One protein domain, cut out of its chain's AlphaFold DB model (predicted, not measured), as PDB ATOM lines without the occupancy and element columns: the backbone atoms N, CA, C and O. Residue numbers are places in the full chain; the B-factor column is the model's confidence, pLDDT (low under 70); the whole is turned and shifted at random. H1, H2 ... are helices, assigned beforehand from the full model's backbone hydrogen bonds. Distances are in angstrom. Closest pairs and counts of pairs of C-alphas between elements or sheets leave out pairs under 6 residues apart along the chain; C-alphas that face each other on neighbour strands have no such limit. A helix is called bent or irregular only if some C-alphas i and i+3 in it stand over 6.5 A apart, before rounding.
ATOM      1  N   GLU A  57     -30.682  26.664  58.941       94.38
ATOM      2  CA  GLU A  57     -30.772  25.834  60.150       94.38
ATOM      3  C   GLU A  57     -32.220  25.682  60.618       94.38
ATOM      4  O   GLU A  57     -32.624  24.604  61.060       94.38
ATOM      5  N   GLN A  58     -33.027  26.738  60.486       91.69
ATOM      6  CA  GLN A  58     -34.443  26.672  60.823       91.69
ATOM      7  C   GLN A  58     -35.202  25.762  59.853       91.69
ATOM      8  O   GLN A  58     -36.026  24.961  60.302       91.69
ATOM      9  N   CYS A  59     -34.895  25.821  58.553       91.88
ATOM     10  CA  CYS A  59     -35.430  24.886  57.562       91.88
ATOM     11  C   CYS A  59     -35.034  23.443  57.915       91.88
ATOM     12  O   CYS A  59     -35.882  22.558  58.051       91.88
ATOM     13  N   LEU A  60     -33.744  23.206  58.148       93.75
ATOM     14  CA  LEU A  60     -33.201  21.881  58.430       93.75
ATOM     15  C   LEU A  60     -33.709  21.304  59.751       93.75
ATOM     16  O   LEU A  60     -33.880  20.091  59.830       93.75
ATOM     17  N   SER A  61     -34.048  22.123  60.751       93.88
ATOM     18  CA  SER A  61     -34.614  21.647  62.026       93.88
ATOM     19  C   SER A  61     -35.850  20.747  61.855       93.88
ATOM     20  O   SER A  61     -36.072  19.848  62.667       93.88
ATOM     21  N   CYS A  62     -36.611  20.935  60.769       92.50
ATOM     22  CA  CYS A  62     -37.732  20.072  60.389       92.50
ATOM     23  C   CYS A  62     -37.427  19.194  59.161       92.50
ATOM     24  O   CYS A  62     -38.030  18.132  59.005       92.50
ATOM     25  N   HIS A  63     -36.486  19.596  58.303       92.50
ATOM     26  CA  HIS A  63     -36.178  18.939  57.026       92.50
ATOM     27  C   HIS A  63     -34.918  18.064  57.079       92.50
ATOM     28  O   HIS A  63     -34.107  18.067  56.162       92.50
ATOM     29  N   GLY A  64     -34.763  17.276  58.144       91.06
ATOM     30  CA  GLY A  64     -33.729  16.234  58.228       91.06
ATOM     31  C   GLY A  64     -32.525  16.571  59.110       91.06
ATOM     32  O   GLY A  64     -31.691  15.704  59.341       91.06
ATOM     33  N   GLY A  65     -32.441  17.777  59.661       95.38
ATOM     34  CA  GLY A  65     -31.444  18.183  60.659       95.38
ATOM     35  C   GLY A  65     -30.054  18.506  60.103       95.38
ATOM     36  O   GLY A  65     -29.276  19.165  60.784       95.38
ATOM     37  N   SER A  66     -29.742  18.084  58.879       96.12
ATOM     38  CA  SER A  66     -28.543  18.483  58.139       96.12
ATOM     39  C   SER A  66     -28.783  18.375  56.636       96.12
ATOM     40  O   SER A  66     -29.702  17.676  56.193       96.12
ATOM     41  N   TYR A  67     -27.938  19.029  55.846       95.75
ATOM     42  CA  TYR A  67     -27.992  18.923  54.392       95.75
ATOM     43  C   TYR A  67     -27.763  17.486  53.902       95.75
ATOM     44  O   TYR A  67     -28.488  17.014  53.032       95.75
ATOM     45  N   GLU A  68     -26.836  16.737  54.502       95.31
ATOM     46  CA  GLU A  68     -26.570  15.334  54.155       95.31
ATOM     47  C   GLU A  68     -27.774  14.433  54.446       95.31
ATOM     48  O   GLU A  68     -28.068  13.492  53.706       95.31
ATOM     49  N   ALA A  69     -28.466  14.676  55.559       96.75
ATOM     50  CA  ALA A  69     -29.659  13.922  55.905       96.75
ATOM     51  C   ALA A  69     -30.811  14.248  54.944       96.75
ATOM     52  O   ALA A  69     -31.476  13.323  54.471       96.75
ATOM     53  N   LEU A  70     -30.993  15.524  54.586       95.56
ATOM     54  CA  LEU A  70     -31.961  15.954  53.574       95.56
ATOM     55  C   LEU A  70     -31.656  15.332  52.201       95.56
ATOM     56  O   LEU A  70     -32.547  14.750  51.573       95.56
ATOM     57  N   ALA A  71     -30.395  15.353  51.776       95.25
ATOM     58  CA  ALA A  71     -29.917  14.716  50.553       95.25
ATOM     59  C   ALA A  71     -30.278  13.229  50.488       95.25
ATOM     60  O   ALA A  71     -30.790  12.754  49.472       95.25
ATOM     61  N   LYS A  72     -30.122  12.488  51.591       95.94
ATOM     62  CA  LYS A  72     -30.502  11.066  51.651       95.94
ATOM     63  C   LYS A  72     -31.992  10.836  51.408       95.94
ATOM     64  O   LYS A  72     -32.341   9.845  50.766       95.94
ATOM     65  N   THR A  73     -32.864  11.745  51.852       94.88
ATOM     66  CA  THR A  73     -34.317  11.628  51.605       94.88
ATOM     67  C   THR A  73     -34.695  11.786  50.132       94.88
ATOM     68  O   THR A  73     -35.766  11.346  49.724       94.88
ATOM     69  N   THR A  74     -33.805  12.371  49.329       92.62
ATOM     70  CA  THR A  74     -33.984  12.626  47.892       92.62
ATOM     71  C   THR A  74     -33.024  11.804  47.024       92.62
ATOM     72  O   THR A  74     -32.933  12.001  45.815       92.62
ATOM     73  N   SER A  75     -32.366  10.806  47.621       93.56
ATOM     74  CA  SER A  75     -31.378   9.943  46.960       93.56
ATOM     75  C   SER A  75     -31.926   9.139  45.779       93.56
ATOM     76  O   SER A  75     -31.161   8.754  44.899       93.56
ATOM     77  N   SER A  76     -33.243   8.921  45.706       91.69
ATOM     78  CA  SER A  76     -33.883   8.242  44.573       91.69
ATOM     79  C   SER A  76     -33.709   8.973  43.242       91.69
ATOM     80  O   SER A  76     -33.862   8.348  42.198       91.69
ATOM     81  N   TYR A  77     -33.393  10.272  43.258       89.38
ATOM     82  CA  TYR A  77     -33.091  11.024  42.041       89.38
ATOM     83  C   TYR A  77     -31.658  10.797  41.524       89.38
ATOM     84  O   TYR A  77     -31.321  11.251  40.433       89.38
ATOM     85  N   GLY A  78     -30.811  10.069  42.260       88.94
ATOM     86  CA  GLY A  78     -29.463   9.708  41.821       88.94
ATOM     87  C   GLY A  78     -28.599  10.932  41.511       88.94
ATOM     88  O   GLY A  78     -28.493  11.838  42.331       88.94
ATOM     89  N   ALA A  79     -28.001  10.971  40.315       86.12
ATOM     90  CA  ALA A  79     -27.201  12.109  39.847       86.12
ATOM     91  C   ALA A  79     -28.019  13.405  39.689       86.12
ATOM     92  O   ALA A  79     -27.458  14.495  39.687       86.12
ATOM     93  N   SER A  80     -29.346  13.288  39.602       88.56
ATOM     94  CA  SER A  80     -30.283  14.406  39.675       88.56
ATOM     95  C   SER A  80     -30.702  14.693  41.116       88.56
ATOM     96  O   SER A  80     -31.854  14.999  41.364       88.56
ATOM     97  N   ASN A  81     -29.869  14.513  42.133       91.56
ATOM     98  CA  ASN A  81     -30.285  14.902  43.478       91.56
ATOM     99  C   ASN A  81     -30.049  16.412  43.669       91.56
ATOM    100  O   ASN A  81     -28.893  16.832  43.702       91.56
ATOM    101  N   PRO A  82     -31.098  17.246  43.833       90.94
ATOM    102  CA  PRO A  82     -30.910  18.694  43.944       90.94
ATOM    103  C   PRO A  82     -30.249  19.102  45.269       90.94
ATOM    104  O   PRO A  82     -29.734  20.211  45.386       90.94
ATOM    105  N   HIS A  83     -30.240  18.209  46.262       94.00
ATOM    106  CA  HIS A  83     -29.630  18.432  47.573       94.00
ATOM    107  C   HIS A  83     -28.255  17.761  47.720       94.00
ATOM    108  O   HIS A  83     -27.623  17.902  48.763       94.00
ATOM    109  N   ASP A  84     -27.796  17.037  46.695       92.50
ATOM    110  CA  ASP A  84     -26.485  16.378  46.648       92.50
ATOM    111  C   ASP A  84     -25.796  16.703  45.318       92.50
ATOM    112  O   ASP A  84     -25.538  15.841  44.476       92.50
ATOM    113  N   SER A  85     -25.597  18.001  45.079       86.62
ATOM    114  CA  SER A  85     -25.094  18.497  43.801       86.62
ATOM    115  C   SER A  85     -23.650  18.065  43.553       86.62
ATOM    116  O   SER A  85     -22.764  18.261  44.386       86.62
ATOM    117  N   ILE A  86     -23.385  17.584  42.337       84.75
ATOM    118  CA  ILE A  86     -22.039  17.229  41.865       84.75
ATOM    119  C   ILE A  86     -21.099  18.439  41.761       84.75
ATOM    120  O   ILE A  86     -19.882  18.269  41.708       84.75
ATOM    121  N   HIS A  87     -21.648  19.659  41.735       87.69
ATOM    122  CA  HIS A  87     -20.861  20.895  41.747       87.69
ATOM    123  C   HIS A  87     -20.255  21.193  43.127       87.69
ATOM    124  O   HIS A  87     -19.390  22.064  43.239       87.69
ATOM    125  N   GLY A  88     -20.657  20.434  44.149       82.31
ATOM    126  CA  GLY A  88     -20.178  20.561  45.514       82.31
ATOM    127  C   GLY A  88     -20.799  21.734  46.268       82.31
ATOM    128  O   GLY A  88     -21.367  22.660  45.693       82.31
ATOM    129  N   GLY A  89     -20.653  21.681  47.593       82.69
ATOM    130  CA  GLY A  89     -21.202  22.678  48.508       82.69
ATOM    131  C   GLY A  89     -22.719  22.583  48.680       82.69
ATOM    132  O   GLY A  89     -23.429  21.956  47.897       82.69
ATOM    133  N   TYR A  90     -23.211  23.225  49.737       87.44
ATOM    134  CA  TYR A  90     -24.640  23.379  49.980       87.44
ATOM    135  C   TYR A  90     -25.078  24.770  49.565       87.44
ATOM    136  O   TYR A  90     -24.431  25.761  49.907       87.44
ATOM    137  N   ASN A  91     -26.167  24.828  48.805       89.00
ATOM    138  CA  ASN A  91     -26.792  26.085  48.448       89.00
ATOM    139  C   ASN A  91     -27.863  26.436  49.483       89.00
ATOM    140  O   ASN A  91     -28.487  25.535  50.044       89.00
ATOM    141  N   SER A  92     -28.090  27.731  49.709       91.56
ATOM    142  CA  SER A  92     -29.122  28.157  50.654       91.56
ATOM    143  C   SER A  92     -30.501  27.674  50.207       91.56
ATOM    144  O   SER A  92     -30.822  27.723  49.014       91.56
ATOM    145  N   CYS A  93     -31.329  27.237  51.161       92.62
ATOM    146  CA  CYS A  93     -32.638  26.628  50.904       92.62
ATOM    147  C   CYS A  93     -33.511  27.525  50.012       92.62
ATOM    148  O   CYS A  93     -34.186  27.056  49.093       92.62
ATOM    149  N   VAL A  94     -33.445  28.836  50.248       91.94
ATOM    150  CA  VAL A  94     -34.283  29.833  49.570       91.94
ATOM    151  C   VAL A  94     -33.874  30.171  48.154       91.94
ATOM    152  O   VAL A  94     -34.663  30.784  47.438       91.94
ATOM    153  N   ASN A  95     -32.699  29.732  47.711       91.75
ATOM    154  CA  ASN A  95     -32.324  29.899  46.312       91.75
ATOM    155  C   ASN A  95     -33.203  29.045  45.387       91.75
ATOM    156  O   ASN A  95     -33.336  29.374  44.215       91.75
ATOM    157  N   CYS A  96     -33.846  27.996  45.915       93.06
ATOM    158  CA  CYS A  96     -34.837  27.205  45.182       93.06
ATOM    159  C   CYS A  96     -36.243  27.289  45.793       93.06
ATOM    160  O   CYS A  96     -37.235  27.269  45.057       93.06
ATOM    161  N   HIS A  97     -36.332  27.377  47.124       92.38
ATOM    162  CA  HIS A  97     -37.581  27.268  47.870       92.38
ATOM    163  C   HIS A  97     -37.977  28.576  48.560       92.38
ATOM    164  O   HIS A  97     -37.538  28.843  49.677       92.38
ATOM    165  N   ALA A  98     -38.863  29.376  47.956       86.94
ATOM    166  CA  ALA A  98     -39.349  30.603  48.603       86.94
ATOM    167  C   ALA A  98     -40.082  30.342  49.933       86.94
ATOM    168  O   ALA A  98     -40.082  31.198  50.817       86.94
ATOM    169  N   LYS A  99     -40.711  29.167  50.074       83.56
ATOM    170  CA  LYS A  99     -41.308  28.680  51.323       83.56
ATOM    171  C   LYS A  99     -41.404  27.155  51.317       83.56
ATOM    172  O   LYS A  99     -41.856  26.565  50.338       83.56
ATOM    173  N   ASP A 100     -41.053  26.540  52.445       80.56
ATOM    174  CA  ASP A 100     -41.174  25.093  52.680       80.56
ATOM    175  C   ASP A 100     -40.787  24.244  51.443       80.56
ATOM    176  O   ASP A 100     -39.696  24.408  50.903       80.56
ATOM    177  N   LYS A 101     -41.663  23.347  50.969       82.06
ATOM    178  CA  LYS A 101     -41.414  22.447  49.834       82.06
ATOM    179  C   LYS A 101     -41.757  23.066  48.478       82.06
ATOM    180  O   LYS A 101     -41.596  22.390  47.462       82.06
ATOM    181  N   GLU A 102     -42.250  24.303  48.429       88.00
ATOM    182  CA  GLU A 102     -42.543  24.971  47.159       88.00
ATOM    183  C   GLU A 102     -41.235  25.271  46.435       88.00
ATOM    184  O   GLU A 102     -40.331  25.844  47.029       88.00
ATOM    185  N   ILE A 103     -41.124  24.873  45.167       90.38
ATOM    186  CA  ILE A 103     -39.978  25.207  44.318       90.38
ATOM    187  C   ILE A 103     -40.402  26.372  43.432       90.38
ATOM    188  O   ILE A 103     -41.235  26.197  42.543       90.38
ATOM    189  N   THR A 104     -39.842  27.549  43.683       89.69
ATOM    190  CA  THR A 104     -40.153  28.763  42.917       89.69
ATOM    191  C   THR A 104     -39.205  28.973  41.749       89.69
ATOM    192  O   THR A 104     -39.631  29.465  40.709       89.69
ATOM    193  N   ASP A 105     -37.938  28.594  41.911       90.69
ATOM    194  CA  ASP A 105     -36.933  28.708  40.857       90.69
ATOM    195  C   ASP A 105     -35.879  27.608  41.004       90.69
ATOM    196  O   ASP A 105     -35.000  27.668  41.862       90.69
ATOM    197  N   ASN A 106     -35.991  26.555  40.194       89.19
ATOM    198  CA  ASN A 106     -35.027  25.465  40.226       89.19
ATOM    199  C   ASN A 106     -33.740  25.898  39.514       89.19
ATOM    200  O   ASN A 106     -33.649  25.827  38.290       89.19
ATOM    201  N   GLN A 107     -32.733  26.277  40.301       89.94
ATOM    202  CA  GLN A 107     -31.443  26.761  39.800       89.94
ATOM    203  C   GLN A 107     -30.741  25.758  38.867       89.94
ATOM    204  O   GLN A 107     -29.988  26.155  37.981       89.94
ATOM    205  N   CYS A 108     -30.997  24.453  39.015       88.56
ATOM    206  CA  CYS A 108     -30.423  23.432  38.137       88.56
ATOM    207  C   CYS A 108     -30.922  23.581  36.690       88.56
ATOM    208  O   CYS A 108     -30.156  23.355  35.752       88.56
ATOM    209  N   LEU A 109     -32.181  24.002  36.513       90.00
ATOM    210  CA  LEU A 109     -32.831  24.127  35.204       90.00
ATOM    211  C   LEU A 109     -32.310  25.289  34.360       90.00
ATOM    212  O   LEU A 109     -32.628  25.390  33.180       90.00
ATOM    213  N   HIS A 110     -31.496  26.170  34.941       91.31
ATOM    214  CA  HIS A 110     -30.871  27.257  34.187       91.31
ATOM    215  C   HIS A 110     -29.735  26.747  33.292       91.31
ATOM    216  O   HIS A 110     -29.356  27.429  32.341       91.31
ATOM    217  N   CYS A 111     -29.214  25.548  33.577       90.06
ATOM    218  CA  CYS A 111     -28.093  24.943  32.856       90.06
ATOM    219  C   CYS A 111     -28.366  23.510  32.371       90.06
ATOM    220  O   CYS A 111     -27.716  23.065  31.426       90.06
TER     221      CYS A 111
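AT A GLANCE: This is residues 57 to 111 of the 121 residues of the protein "Cytochrom_c3_2 domain-containing protein" of Paraeggerthella hongkongensis (UniProt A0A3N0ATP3). Short helices H2, H3 and H1 make a curved row along one side, with H2 between the other two; from H3 the long link, residues 81 to 106, folds back to the other side and winds there before H4. The printed part has 55 residues with four named helices, H1 to H4 in chain order, and no named strand; it is all helix, with under half of its residues in them. It is compact, radius of gyration of the C-alphas 10.8 A, spanning 30 by 22 by 19 A.

IN THESE COORDINATES: H2, residues 67 to 73, is 10.0 A long. H1, residues 57 to 62, begins at C-alpha 57 (-30.772, 25.834, 60.150) and measures 9.0 A; it is neither bent nor irregular, but only just: C-alphas 59 and 62 are 6.0 A apart. H3, residues 75 to 80, measures 8.6 A and is irregular: C-alphas 76 and 79 are 9.1 A apart. H4, residues 107 to 110, measures 5.7 A and ends at C-alpha 110 (-30.871, 27.257, 34.187).

HOW THE PARTS SIT: H2 and H1 are close but not clearly touching; their closest C-alphas, of Tyr 67 and Leu 60, are 7.2 A apart. They run the same way at a shallow tilt of 26 degrees. H2 and H3 meet only through their link. H4 is apart from H1, H2 and H3. Every O i to N i+4 pair is within hydrogen-bond range in H2, against 1 of 2 in H1 and 0 of 2 in H3, where 2 of 3 O i to N i+3 pairs are; H4 is too short for an i+4 pair.

THE WHOLE: The farthest C-alphas, of Ser 61 and Cys 111, are 30.1 A apart. The printed part has no cut, the link H3 to H4 is long, and no printed residue is under pLDDT 70.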